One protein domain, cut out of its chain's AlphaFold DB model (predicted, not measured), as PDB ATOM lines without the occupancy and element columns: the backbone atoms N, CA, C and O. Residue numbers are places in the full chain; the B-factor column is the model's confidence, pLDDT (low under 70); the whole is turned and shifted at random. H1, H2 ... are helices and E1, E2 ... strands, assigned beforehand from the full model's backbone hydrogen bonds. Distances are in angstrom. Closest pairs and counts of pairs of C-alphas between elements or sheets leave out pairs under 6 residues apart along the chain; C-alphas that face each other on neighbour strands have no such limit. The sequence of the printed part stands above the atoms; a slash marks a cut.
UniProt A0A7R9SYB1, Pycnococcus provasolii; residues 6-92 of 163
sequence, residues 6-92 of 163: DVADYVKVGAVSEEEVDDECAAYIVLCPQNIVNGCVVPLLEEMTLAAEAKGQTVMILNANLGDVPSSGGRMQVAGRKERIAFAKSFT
ATOM      1  N   ASP A   6     -44.442 -29.936  42.075       83.88
ATOM      2  CA  ASP A   6     -44.209 -29.916  43.522       83.88
ATOM      3  C   ASP A   6     -43.300 -28.765  43.996       83.88
ATOM      4  O   ASP A   6     -43.282 -28.440  45.185       83.88
ATOM      5  N   VAL A   7     -42.564 -28.125  43.084       83.69
ATOM      6  CA  VAL A   7     -41.710 -26.956  43.345       83.69
ATOM      7  C   VAL A   7     -42.409 -25.657  42.949       83.69
ATOM      8  O   VAL A   7     -42.185 -24.623  43.582       83.69
ATOM      9  N   ALA A   8     -43.252 -25.697  41.914       81.88
ATOM     10  CA  ALA A   8     -43.905 -24.522  41.344       81.88
ATOM     11  C   ALA A   8     -44.705 -23.716  42.384       81.88
ATOM     12  O   ALA A   8     -44.616 -22.488  42.394       81.88
ATOM     13  N   ASP A   9     -45.387 -24.392  43.312       85.00
ATOM     14  CA  ASP A   9     -46.182 -23.764  44.380       85.00
ATOM     15  C   ASP A   9     -45.346 -22.933  45.375       85.00
ATOM     16  O   ASP A   9     -45.880 -22.079  46.085       85.00
ATOM     17  N   TYR A  10     -44.028 -23.149  45.420       87.88
ATOM     18  CA  TYR A  10     -43.101 -22.449  46.315       87.88
ATOM     19  C   TYR A  10     -42.289 -21.356  45.616       87.88
ATOM     20  O   TYR A  10     -41.466 -20.697  46.259       87.88
ATOM     21  N   VAL A  11     -42.482 -21.156  44.309       89.44
ATOM     22  CA  VAL A  11     -41.712 -20.192  43.521       89.44
ATOM     23  C   VAL A  11     -42.622 -19.118  42.947       89.44
ATOM     24  O   VAL A  11     -43.487 -19.377  42.116       89.44
ATOM     25  N   LYS A  12     -42.344 -17.867  43.312       90.44
ATOM     26  CA  LYS A  12     -42.918 -16.691  42.659       90.44
ATOM     27  C   LYS A  12     -41.916 -16.115  41.665       90.44
ATOM     28  O   LYS A  12     -40.740 -15.940  41.982       90.44
ATOM     29  N   VAL A  13     -42.380 -15.833  40.452       90.69
ATOM     30  CA  VAL A  13     -41.590 -15.151  39.421       90.69
ATOM     31  C   VAL A  13     -42.109 -13.726  39.300       90.69
ATOM     32  O   VAL A  13     -43.284 -13.533  39.007       90.69
ATOM     33  N   GLY A  14     -41.219 -12.756  39.487       90.31
ATOM     34  CA  GLY A  14     -41.543 -11.333  39.460       90.31
ATOM     35  C   GLY A  14     -40.444 -10.498  38.811       90.31
ATOM     36  O   GLY A  14     -39.449 -11.026  38.295       90.31
ATOM     37  N   ALA A  15     -40.643  -9.183  38.809       90.50
ATOM     38  CA  ALA A  15     -39.634  -8.222  38.379       90.50
ATOM     39  C   ALA A  15     -38.627  -7.906  39.504       90.50
ATOM     40  O   ALA A  15     -38.719  -8.400  40.622       90.50
ATOM     41  N   VAL A  16     -37.626  -7.079  39.193       90.81
ATOM     42  CA  VAL A  16     -36.768  -6.464  40.216       90.81
ATOM     43  C   VAL A  16     -37.389  -5.123  40.597       90.81
ATOM     44  O   VAL A  16     -37.298  -4.173  39.817       90.81
ATOM     45  N   SER A  17     -38.017  -5.056  41.766       92.00
ATOM     46  CA  SER A  17     -38.547  -3.827  42.370       92.00
ATOM     47  C   SER A  17     -38.819  -4.033  43.866       92.00
ATOM     48  O   SER A  17     -38.850  -5.163  44.350       92.00
ATOM     49  N   GLU A  18     -39.033  -2.939  44.598       95.00
ATOM     50  CA  GLU A  18     -39.504  -2.973  45.992       95.00
ATOM     51  C   GLU A  18     -40.895  -3.617  46.128       95.00
ATOM     52  O   GLU A  18     -41.148  -4.346  47.081       95.00
ATOM     53  N   GLU A  19     -41.786  -3.388  45.159       94.31
ATOM     54  CA  GLU A  19     -43.183  -3.857  45.191       94.31
ATOM     55  C   GLU A  19     -43.315  -5.388  45.169       94.31
ATOM     56  O   GLU A  19     -44.328  -5.930  45.605       94.31
ATOM     57  N   GLU A  20     -42.286  -6.086  44.689       94.25
ATOM     58  CA  GLU A  20     -42.225  -7.552  44.626       94.25
ATOM     59  C   GLU A  20     -41.800  -8.173  45.971       94.25
ATOM     60  O   GLU A  20     -41.755  -9.397  46.107       94.25
ATOM     61  N   VAL A  21     -41.479  -7.348  46.979       94.94
ATOM     62  CA  VAL A  21     -41.064  -7.801  48.310       94.94
ATOM     63  C   VAL A  21     -42.274  -7.952  49.239       94.94
ATOM     64  O   VAL A  21     -42.703  -7.015  49.919       94.94
ATOM     65  N   ASP A  22     -42.807  -9.168  49.330       92.25
ATOM     66  CA  ASP A  22     -43.940  -9.513  50.197       92.25
ATOM     67  C   ASP A  22     -43.505 -10.159  51.527       92.25
ATOM     68  O   ASP A  22     -42.318 -10.226  51.832       92.25
ATOM     69  N   ASP A  23     -44.464 -10.551  52.369       92.06
ATOM     70  CA  ASP A  23     -44.202 -11.201  53.667       92.06
ATOM     71  C   ASP A  23     -44.202 -12.739  53.576       92.06
ATOM     72  O   ASP A  23     -43.942 -13.426  54.564       92.06
ATOM     73  N   GLU A  24     -44.504 -13.295  52.403       90.19
ATOM     74  CA  GLU A  24     -44.633 -14.738  52.181       90.19
ATOM     75  C   GLU A  24     -43.312 -15.361  51.707       90.19
ATOM     76  O   GLU A  24     -43.065 -16.549  51.924       90.19
ATOM     77  N   CYS A  25     -42.443 -14.572  51.071       90.56
ATOM     78  CA  CYS A  25     -41.160 -15.040  50.562       90.56
ATOM     79  C   CYS A  25     -40.083 -15.095  51.659       90.56
ATOM     80  O   CYS A  25     -39.860 -14.142  52.398       90.56
ATOM     81  N   ALA A  26     -39.336 -16.200  51.734       90.81
ATOM     82  CA  ALA A  26     -38.178 -16.306  52.632       90.81
ATOM     83  C   ALA A  26     -36.896 -15.694  52.032       90.81
ATOM     84  O   ALA A  26     -36.030 -15.189  52.751       90.81
ATOM     85  N   ALA A  27     -36.753 -15.771  50.708       93.50
ATOM     86  CA  ALA A  27     -35.582 -15.292  49.989       93.50
ATOM     87  C   ALA A  27     -35.915 -14.941  48.536       93.50
ATOM     88  O   ALA A  27     -36.846 -15.493  47.950       93.50
ATOM     89  N   TYR A  28     -35.083 -14.088  47.945       95.38
ATOM     90  CA  TYR A  28     -35.170 -13.661  46.554       95.38
ATOM     91  C   TYR A  28     -33.907 -14.064  45.804       95.38
ATOM     92  O   TYR A  28     -32.791 -13.856  46.285       95.38
ATOM     93  N   ILE A  29     -34.078 -14.616  44.603       94.06
ATOM     94  CA  ILE A  29     -32.974 -14.958  43.707       94.06
ATOM     95  C   ILE A  29     -33.056 -14.059  42.477       94.06
ATOM     96  O   ILE A  29     -33.912 -14.235  41.614       94.06
ATOM     97  N   VAL A  30     -32.122 -13.117  42.369       93.44
ATOM     98  CA  VAL A  30     -31.991 -12.240  41.207       93.44
ATOM     99  C   VAL A  30     -31.046 -12.888  40.201       93.44
ATOM    100  O   VAL A  30     -29.850 -13.065  40.453       93.44
ATOM    101  N   LEU A  31     -31.586 -13.244  39.040       90.81
ATOM    102  CA  LEU A  31     -30.854 -13.939  37.984       90.81
ATOM    103  C   LEU A  31     -30.282 -12.948  36.967       90.81
ATOM    104  O   LEU A  31     -31.033 -12.290  36.251       90.81
ATOM    105  N   CYS A  32     -28.952 -12.895  36.851       87.06
ATOM    106  CA  CYS A  32     -28.230 -12.190  35.785       87.06
ATOM    107  C   CYS A  32     -28.727 -10.748  35.520       87.06
ATOM    108  O   CYS A  32     -29.008 -10.427  34.359       87.06
ATOM    109  N   PRO A  33     -28.836  -9.866  36.535       86.44
ATOM    110  CA  PRO A  33     -29.443  -8.547  36.365       86.44
ATOM    111  C   PRO A  33     -28.756  -7.743  35.250       86.44
ATOM    112  O   PRO A  33     -27.528  -7.690  35.174       86.44
ATOM    113  N   GLN A  34     -29.555  -7.128  34.374       77.75
ATOM    114  CA  GLN A  34     -29.094  -6.323  33.238       77.75
ATOM    115  C   GLN A  34     -29.589  -4.885  33.373       77.75
ATOM    116  O   GLN A  34     -30.651  -4.640  33.939       77.75
ATOM    117  N   ASN A  35     -28.855  -3.931  32.798       76.62
ATOM    118  CA  ASN A  35     -29.362  -2.567  32.670       76.62
ATOM    119  C   ASN A  35     -30.603  -2.533  31.767       76.62
ATOM    120  O   ASN A  35     -30.684  -3.249  30.767       76.62
ATOM    121  N   ILE A  36     -31.536  -1.645  32.098       72.44
ATOM    122  CA  ILE A  36     -32.725  -1.383  31.289       72.44
ATOM    123  C   ILE A  36     -32.408  -0.375  30.176       72.44
ATOM    124  O   ILE A  36     -31.437   0.388  30.239       72.44
ATOM    125  N   VAL A  37     -33.222  -0.359  29.119       65.81
ATOM    126  CA  VAL A  37     -33.075   0.630  28.042       65.81
ATOM    127  C   VAL A  37     -33.210   2.030  28.649       65.81
ATOM    128  O   VAL A  37     -34.232   2.352  29.241       65.81
ATOM    129  N   ASN A  38     -32.170   2.855  28.498       65.88
ATOM    130  CA  ASN A  38     -32.071   4.210  29.060       65.88
ATOM    131  C   ASN A  38     -32.044   4.309  30.601       65.88
ATOM    132  O   ASN A  38     -32.295   5.389  31.129       65.88
ATOM    133  N   GLY A  39     -31.690   3.243  31.328       71.25
ATOM    134  CA  GLY A  39     -31.607   3.291  32.790       71.25
ATOM    135  C   GLY A  39     -30.593   2.324  33.397       71.25
ATOM    136  O   GLY A  39     -30.162   1.355  32.773       71.25
ATOM    137  N   CYS A  40     -30.201   2.603  34.638       78.56
ATOM    138  CA  CYS A  40     -29.393   1.703  35.456       78.56
ATOM    139  C   CYS A  40     -30.334   0.823  36.282       78.56
ATOM    140  O   CYS A  40     -31.295   1.339  36.839       78.56
ATOM    141  N   VAL A  41     -30.057  -0.478  36.387       85.69
ATOM    142  CA  VAL A  41     -30.862  -1.395  37.220       85.69
ATOM    143  C   VAL A  41     -30.520  -1.297  38.713       85.69
ATOM    144  O   VAL A  41     -31.279  -1.761  39.552       85.69
ATOM    145  N   VAL A  42     -29.388  -0.666  39.056       88.06
ATOM    146  CA  VAL A  42     -28.884  -0.573  40.439       88.06
ATOM    147  C   VAL A  42     -29.883   0.043  41.416       88.06
ATOM    148  O   VAL A  42     -30.070  -0.580  42.450       88.06
ATOM    149  N   PRO A  43     -30.566   1.169  41.121       89.81
ATOM    150  CA  PRO A  43     -31.533   1.732  42.063       89.81
ATOM    151  C   PRO A  43     -32.642   0.740  42.433       89.81
ATOM    152  O   PRO A  43     -32.916   0.550  43.608       89.81
ATOM    153  N   LEU A  44     -33.185   0.013  41.450       91.75
ATOM    154  CA  LEU A  44     -34.210  -1.009  41.693       91.75
ATOM    155  C   LEU A  44     -33.673  -2.176  42.531       91.75
ATOM    156  O   LEU A  44     -34.373  -2.715  43.383       91.75
ATOM    157  N   LEU A  45     -32.419  -2.578  42.292       92.75
ATOM    158  CA  LEU A  45     -31.765  -3.619  43.085       92.75
ATOM    159  C   LEU A  45     -31.510  -3.156  44.524       92.75
ATOM    160  O   LEU A  45     -31.649  -3.957  45.446       92.75
ATOM    161  N   GLU A  46     -31.127  -1.895  44.721       93.69
ATOM    162  CA  GLU A  46     -30.928  -1.290  46.039       93.69
ATOM    163  C   GLU A  46     -32.250  -1.204  46.804       93.69
ATOM    164  O   GLU A  46     -32.314  -1.684  47.932       93.69
ATOM    165  N   GLU A  47     -33.307  -0.690  46.176       95.25
ATOM    166  CA  GLU A  47     -34.659  -0.610  46.745       95.25
ATOM    167  C   GLU A  47     -35.173  -1.994  47.170       95.25
ATOM    168  O   GLU A  47     -35.545  -2.189  48.327       95.25
ATOM    169  N   MET A  48     -35.090  -2.992  46.282       95.81
ATOM    170  CA  MET A  48     -35.477  -4.373  46.592       95.81
ATOM    171  C   MET A  48     -34.642  -4.966  47.739       95.81
ATOM    172  O   MET A  48     -35.182  -5.627  48.624       95.81
ATOM    173  N   THR A  49     -33.323  -4.732  47.743       95.38
ATOM    174  CA  THR A  49     -32.427  -5.260  48.787       95.38
ATOM    175  C   THR A  49     -32.739  -4.640  50.146       95.38
ATOM    176  O   THR A  49     -32.809  -5.368  51.133       95.38
ATOM    177  N   LEU A  50     -32.979  -3.327  50.198       95.62
ATOM    178  CA  LEU A  50     -33.344  -2.619  51.427       95.62
ATOM    179  C   LEU A  50     -34.706  -3.071  51.962       95.62
ATOM    180  O   LEU A  50     -34.849  -3.285  53.165       95.62
ATOM    181  N   ALA A  51     -35.693  -3.251  51.084       96.69
ATOM    182  CA  ALA A  51     -37.018  -3.724  51.473       96.69
ATOM    183  C   ALA A  51     -36.979  -5.154  52.029       96.69
ATOM    184  O   ALA A  51     -37.576  -5.430  53.073       96.69
ATOM    185  N   ALA A  52     -36.231  -6.053  51.382       96.19
ATOM    186  CA  ALA A  52     -36.037  -7.416  51.868       96.19
ATOM    187  C   ALA A  52     -35.276  -7.436  53.207       96.19
ATOM    188  O   ALA A  52     -35.682  -8.126  54.144       96.19
ATOM    189  N   GLU A  53     -34.214  -6.633  53.342       93.94
ATOM    190  CA  GLU A  53     -33.436  -6.516  54.581       93.94
ATOM    191  C   GLU A  53     -34.290  -6.009  55.750       93.94
ATOM    192  O   GLU A  53     -34.225  -6.571  56.845       93.94
ATOM    193  N   ALA A  54     -35.156  -5.016  55.519       94.94
ATOM    194  CA  ALA A  54     -36.073  -4.489  56.531       94.94
ATOM    195  C   ALA A  54     -37.030  -5.557  57.096       94.94
ATOM    196  O   ALA A  54     -37.486  -5.436  58.235       94.94
ATOM    197  N   LYS A  55     -37.300  -6.615  56.324       95.06
ATOM    198  CA  LYS A  55     -38.123  -7.769  56.714       95.06
ATOM    199  C   LYS A  55     -37.304  -8.978  57.187       95.06
ATOM    200  O   LYS A  55     -37.880 -10.006  57.531       95.06
ATOM    201  N   GLY A  56     -35.972  -8.886  57.211       94.06
ATOM    202  CA  GLY A  56     -35.085 -10.006  57.543       94.06
ATOM    203  C   GLY A  56     -35.012 -11.093  56.461       94.06
ATOM    204  O   GLY A  56     -34.628 -12.225  56.756       94.06
ATOM    205  N   GLN A  57     -35.383 -10.771  55.222       95.44
ATOM    206  CA  GLN A  57     -35.357 -11.676  54.074       95.44
ATOM    207  C   GLN A  57     -34.005 -11.609  53.355       95.44
ATOM    208  O   GLN A  57     -33.318 -10.589  53.354       95.44
ATOM    209  N   THR A  58     -33.607 -12.714  52.720       93.44
ATOM    210  CA  THR A  58     -32.303 -12.801  52.039       93.44
ATOM    211  C   THR A  58     -32.427 -12.511  50.548       93.44
ATOM    212  O   THR A  58     -33.242 -13.124  49.866       93.44
ATOM    213  N   VAL A  59     -31.549 -11.661  50.010       95.12
ATOM    214  CA  VAL A  59     -31.389 -11.475  48.560       95.12
ATOM    215  C   VAL A  59     -30.105 -12.151  48.091       95.12
ATOM    216  O   VAL A  59     -29.014 -11.879  48.590       95.12
ATOM    217  N   MET A  60     -30.230 -13.036  47.107       94.56
ATOM    218  CA  MET A  60     -29.120 -13.705  46.434       94.56
ATOM    219  C   MET A  60     -29.063 -13.257  44.980       94.56
ATOM    220  O   MET A  60     -30.066 -13.294  44.273       94.56
ATOM    221  N   ILE A  61     -27.877 -12.881  44.505       92.69
ATOM    222  CA  ILE A  61     -27.674 -12.500  43.105       92.69
ATOM    223  C   ILE A  61     -26.798 -13.543  42.423       92.69
ATOM    224  O   ILE A  61     -25.636 -13.734  42.787       92.69
ATOM    225  N   LEU A  62     -27.339 -14.197  41.396       90.94
ATOM    226  CA  LEU A  62     -26.581 -15.111  40.546       90.94
ATOM    227  C   LEU A  62     -26.051 -14.361  39.331       90.94
ATOM    228  O   LEU A  62     -26.801 -13.673  38.641       90.94
ATOM    229  N   ASN A  63     -24.753 -14.524  39.051       85.06
ATOM    230  CA  ASN A  63     -24.060 -13.809  37.979       85.06
ATOM    231  C   ASN A  63     -24.332 -12.298  38.026       85.06
ATOM    232  O   ASN A  63     -24.880 -11.723  37.085       85.06
ATOM    233  N   ALA A  64     -23.892 -11.645  39.104       77.94
ATOM    234  CA  ALA A  64     -23.929 -10.191  39.281       77.94
ATOM    235  C   ALA A  64     -22.974  -9.445  38.319       77.94
ATOM    236  O   ALA A  64     -22.214  -8.567  38.729       77.94
ATOM    237  N   ASN A  65     -22.954  -9.808  37.032       70.56
ATOM    238  CA  ASN A  65     -22.143  -9.165  36.007       70.56
ATOM    239  C   ASN A  65     -22.750  -7.808  35.626       70.56
ATOM    240  O   ASN A  65     -23.227  -7.600  34.515       70.56
ATOM    241  N   LEU A  66     -22.691  -6.881  36.578       66.50
ATOM    242  CA  LEU A  66     -23.035  -5.471  36.436       66.50
ATOM    243  C   LEU A  66     -21.840  -4.658  35.890       66.50
ATOM    244  O   LEU A  66     -21.821  -3.429  35.940       66.50
ATOM    245  N   GLY A  67     -20.799  -5.337  35.398       59.94
ATOM    246  CA  GLY A  67     -19.666  -4.710  34.724       59.94
ATOM    247  C   GLY A  67     -20.036  -4.168  33.341       59.94
ATOM    248  O   GLY A  67     -21.184  -4.211  32.908       59.94
ATOM    249  N   ASP A  68     -19.042  -3.653  32.619       53.47
ATOM    250  CA  ASP A  68     -19.252  -3.148  31.260       53.47
ATOM    251  C   ASP A  68     -19.345  -4.318  30.277       53.47
ATOM    252  O   ASP A  68     -18.353  -4.732  29.673       53.47
ATOM    253  N   VAL A  69     -20.548  -4.864  30.118       54.34
ATOM    254  CA  VAL A  69     -20.853  -5.758  29.002       54.34
ATOM    255  C   VAL A  69     -21.139  -4.873  27.785       54.34
ATOM    256  O   VAL A  69     -22.080  -4.076  27.823       54.34
ATOM    257  N   PRO A  70     -20.329  -4.930  26.711       48.66
ATOM    258  CA  PRO A  70     -20.656  -4.211  25.491       48.66
ATOM    259  C   PRO A  70     -22.004  -4.719  24.976       48.66
ATOM    260  O   PRO A  70     -22.195  -5.920  24.787       48.66
ATOM    261  N   SER A  71     -22.944  -3.799  24.756       53.16
ATOM    262  CA  SER A  71     -24.175  -4.136  24.042       53.16
ATOM    263  C   SER A  71     -23.830  -4.675  22.651       53.16
ATOM    264  O   SER A  71     -22.786  -4.334  22.085       53.16
ATOM    265  N   SER A  72     -24.721  -5.467  22.053       49.03
ATOM    266  CA  SER A  72     -24.570  -5.947  20.669       49.03
ATOM    267  C   SER A  72     -24.370  -4.811  19.649       49.03
ATOM    268  O   SER A  72     -23.820  -5.043  18.578       49.03
ATOM    269  N   GLY A  73     -24.746  -3.572  19.997       50.66
ATOM    270  CA  GLY A  73     -24.507  -2.353  19.216       50.66
ATOM    271  C   GLY A  73     -23.214  -1.592  19.543       50.66
ATOM    272  O   GLY A  73     -23.084  -0.435  19.147       50.66
ATOM    273  N   GLY A  74     -22.285  -2.169  20.313       50.22
ATOM    274  CA  GLY A  74     -20.981  -1.569  20.622       50.22
ATOM    275  C   GLY A  74     -21.020  -0.357  21.563       50.22
ATOM    276  O   GLY A  74     -19.987   0.263  21.808       50.22
ATOM    277  N   ARG A  75     -22.187  -0.006  22.121       49.47
ATOM    278  CA  ARG A  75     -22.303   1.064  23.120       49.47
ATOM    279  C   ARG A  75     -22.029   0.492  24.506       49.47
ATOM    280  O   ARG A  75     -22.789  -0.350  24.987       49.47
ATOM    281  N   MET A  76     -20.951   0.959  25.130       55.22
ATOM    282  CA  MET A  76     -20.673   0.756  26.551       55.22
ATOM    283  C   MET A  76     -21.444   1.794  27.370       55.22
ATOM    284  O   MET A  76     -21.288   2.996  27.157       55.22
ATOM    285  N   GLN A  77     -22.263   1.351  28.322       56.41
ATOM    286  CA  GLN A  77     -22.870   2.255  29.299       56.41
ATOM    287  C   GLN A  77     -21.859   2.554  30.416       56.41
ATOM    288  O   GLN A  77     -21.787   1.851  31.419       56.41
ATOM    289  N   VAL A  78     -21.060   3.607  30.235       59.41
ATOM    290  CA  VAL A  78     -20.078   4.065  31.240       59.41
ATOM    291  C   VAL A  78     -20.763   4.733  32.445       59.41
ATOM    292  O   VAL A  78     -20.251   4.680  33.562       59.41
ATOM    293  N   ALA A  79     -21.943   5.328  32.240       60.47
ATOM    294  CA  ALA A  79     -22.747   5.915  33.312       60.47
ATOM    295  C   ALA A  79     -23.179   4.839  34.322       60.47
ATOM    296  O   ALA A  79     -23.599   3.756  33.918       60.47
ATOM    297  N   GLY A  80     -23.063   5.114  35.624       68.06
ATOM    298  CA  GLY A  80     -23.443   4.175  36.687       68.06
ATOM    299  C   GLY A  80     -22.417   3.070  36.984       68.06
ATOM    300  O   GLY A  80     -22.711   2.152  37.743       68.06
ATOM    301  N   ARG A  81     -21.230   3.080  36.351       72.00
ATOM    302  CA  ARG A  81     -20.234   1.997  36.487       72.00
ATOM    303  C   ARG A  81     -19.722   1.838  37.915       72.00
ATOM    304  O   ARG A  81     -19.518   0.714  38.373       72.00
ATOM    305  N   LYS A  82     -19.448   2.951  38.595       79.06
ATOM    306  CA  LYS A  82     -18.893   2.923  39.951       79.06
ATOM    307  C   LYS A  82     -19.925   2.351  40.918       79.06
ATOM    308  O   LYS A  82     -19.580   1.494  41.722       79.06
ATOM    309  N   GLU A  83     -21.165   2.787  40.767       81.00
ATOM    310  CA  GLU A  83     -22.338   2.382  41.530       81.00
ATOM    311  C   GLU A  83     -22.613   0.890  41.320       81.00
ATOM    312  O   GLU A  83     -22.680   0.140  42.284       81.00
ATOM    313  N   ARG A  84     -22.609   0.415  40.068       77.56
ATOM    314  CA  ARG A  84     -22.754  -1.012  39.730       77.56
ATOM    315  C   ARG A  84     -21.700  -1.902  40.379       77.56
ATOM    316  O   ARG A  84     -22.023  -2.945  40.943       77.56
ATOM    317  N   ILE A  85     -20.430  -1.507  40.288       79.12
ATOM    318  CA  ILE A  85     -19.328  -2.271  40.886       79.12
ATOM    319  C   ILE A  85     -19.409  -2.221  42.414       79.12
ATOM    320  O   ILE A  85     -19.103  -3.219  43.061       79.12
ATOM    321  N   ALA A  86     -19.784  -1.078  42.989       85.25
ATOM    322  CA  ALA A  86     -19.949  -0.928  44.429       85.25
ATOM    323  C   ALA A  86     -21.092  -1.807  44.949       85.25
ATOM    324  O   ALA A  86     -20.878  -2.550  45.900       85.25
ATOM    325  N   PHE A  87     -22.240  -1.798  44.269       87.75
ATOM    326  CA  PHE A  87     -23.386  -2.639  44.588       87.75
ATOM    327  C   PHE A  87     -23.038  -4.128  44.496       87.75
ATOM    328  O   PHE A  87     -23.206  -4.860  45.457       87.75
ATOM    329  N   ALA A  88     -22.434  -4.595  43.398       84.56
ATOM    330  CA  ALA A  88     -22.034  -6.004  43.298       84.56
ATOM    331  C   ALA A  88     -21.044  -6.433  44.406       84.56
ATOM    332  O   ALA A  88     -21.009  -7.600  44.788       84.56
ATOM    333  N   LYS A  89     -20.235  -5.497  44.919       86.00
ATOM    334  CA  LYS A  89     -19.284  -5.728  46.016       86.00
ATOM    335  C   LYS A  89     -19.895  -5.613  47.414       86.00
ATOM    336  O   LYS A  89     -19.196  -5.965  48.362       86.00
ATOM    337  N   SER A  90     -21.126  -5.117  47.567       89.75
ATOM    338  CA  SER A  90     -21.804  -5.104  48.872       89.75
ATOM    339  C   SER A  90     -22.247  -6.508  49.295       89.75
ATOM    340  O   SER A  90     -22.371  -6.782  50.484       89.75
ATOM    341  N   PHE A  91     -22.414  -7.421  48.333       90.31
ATOM    342  CA  PHE A  91     -22.755  -8.816  48.579       90.31
ATOM    343  C   PHE A  91     -21.532  -9.625  49.012       90.31
ATOM    344  O   PHE A  91     -20.431  -9.482  48.478       90.31
ATOM    345  N   THR A  92     -21.753 -10.552  49.944       90.38
ATOM    346  CA  THR A  92     -20.745 -11.546  50.322       90.38
ATOM    347  C   THR A  92     -20.765 -12.702  49.316       90.38
ATOM    348  O   THR A  92     -21.807 -13.341  49.159       90.38
TER     349      THR A  92
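This is residues 6 to 92 of the 163 residues of a protein of Pycnococcus provasolii (UniProt A0A7R9SYB1). With little regular structure, this is a two-stranded parallel sheet, E1 and E2, with H1 packed on it and H2 beside one end of H1; residues 70 to 75 stick out. The 87 printed residues run E1, H1, E2, H2, a mixed class with 33 residues in named elements. It is elongated, 42 by 27 by 22 A, and only just compact, close to loose, with radius of gyration of the C-alphas 14.0 A.

E1, residues 27 to 31, and E2, residues 58 to 62, are parallel at 18 degrees, with N 28 and O 58 2.8 A apart, within hydrogen-bond range. H1, residues 42 to 54, makes with them a strand-helix-strand unit, two parallel strands joined through a helix, with a right-handed crossover. The closest C-alphas of H1 and E2, Thr 49 and Val 59, are 6.3 A apart. H1 touches H2, residues 81 to 90, with residues 42 to 46 alone, closest C-alphas Val 42 and Arg 84, 6.2 A, the same way at a shallow tilt of 23 degrees. E1 and H2 are apart. In H1 and H2 every O i to N i+4 pair is within hydrogen-bond range.

E1 begins at C-alpha 27 (-35.582, -15.292, 49.989); H1 is 18.1 A long, H2 14.4 A, ending at C-alpha 90 (-21.804, -5.104, 48.872).

The printed part has no cut. The link E2 to H2 is long. Residues 37 to 38 and 66 to 80 have pLDDT under 70.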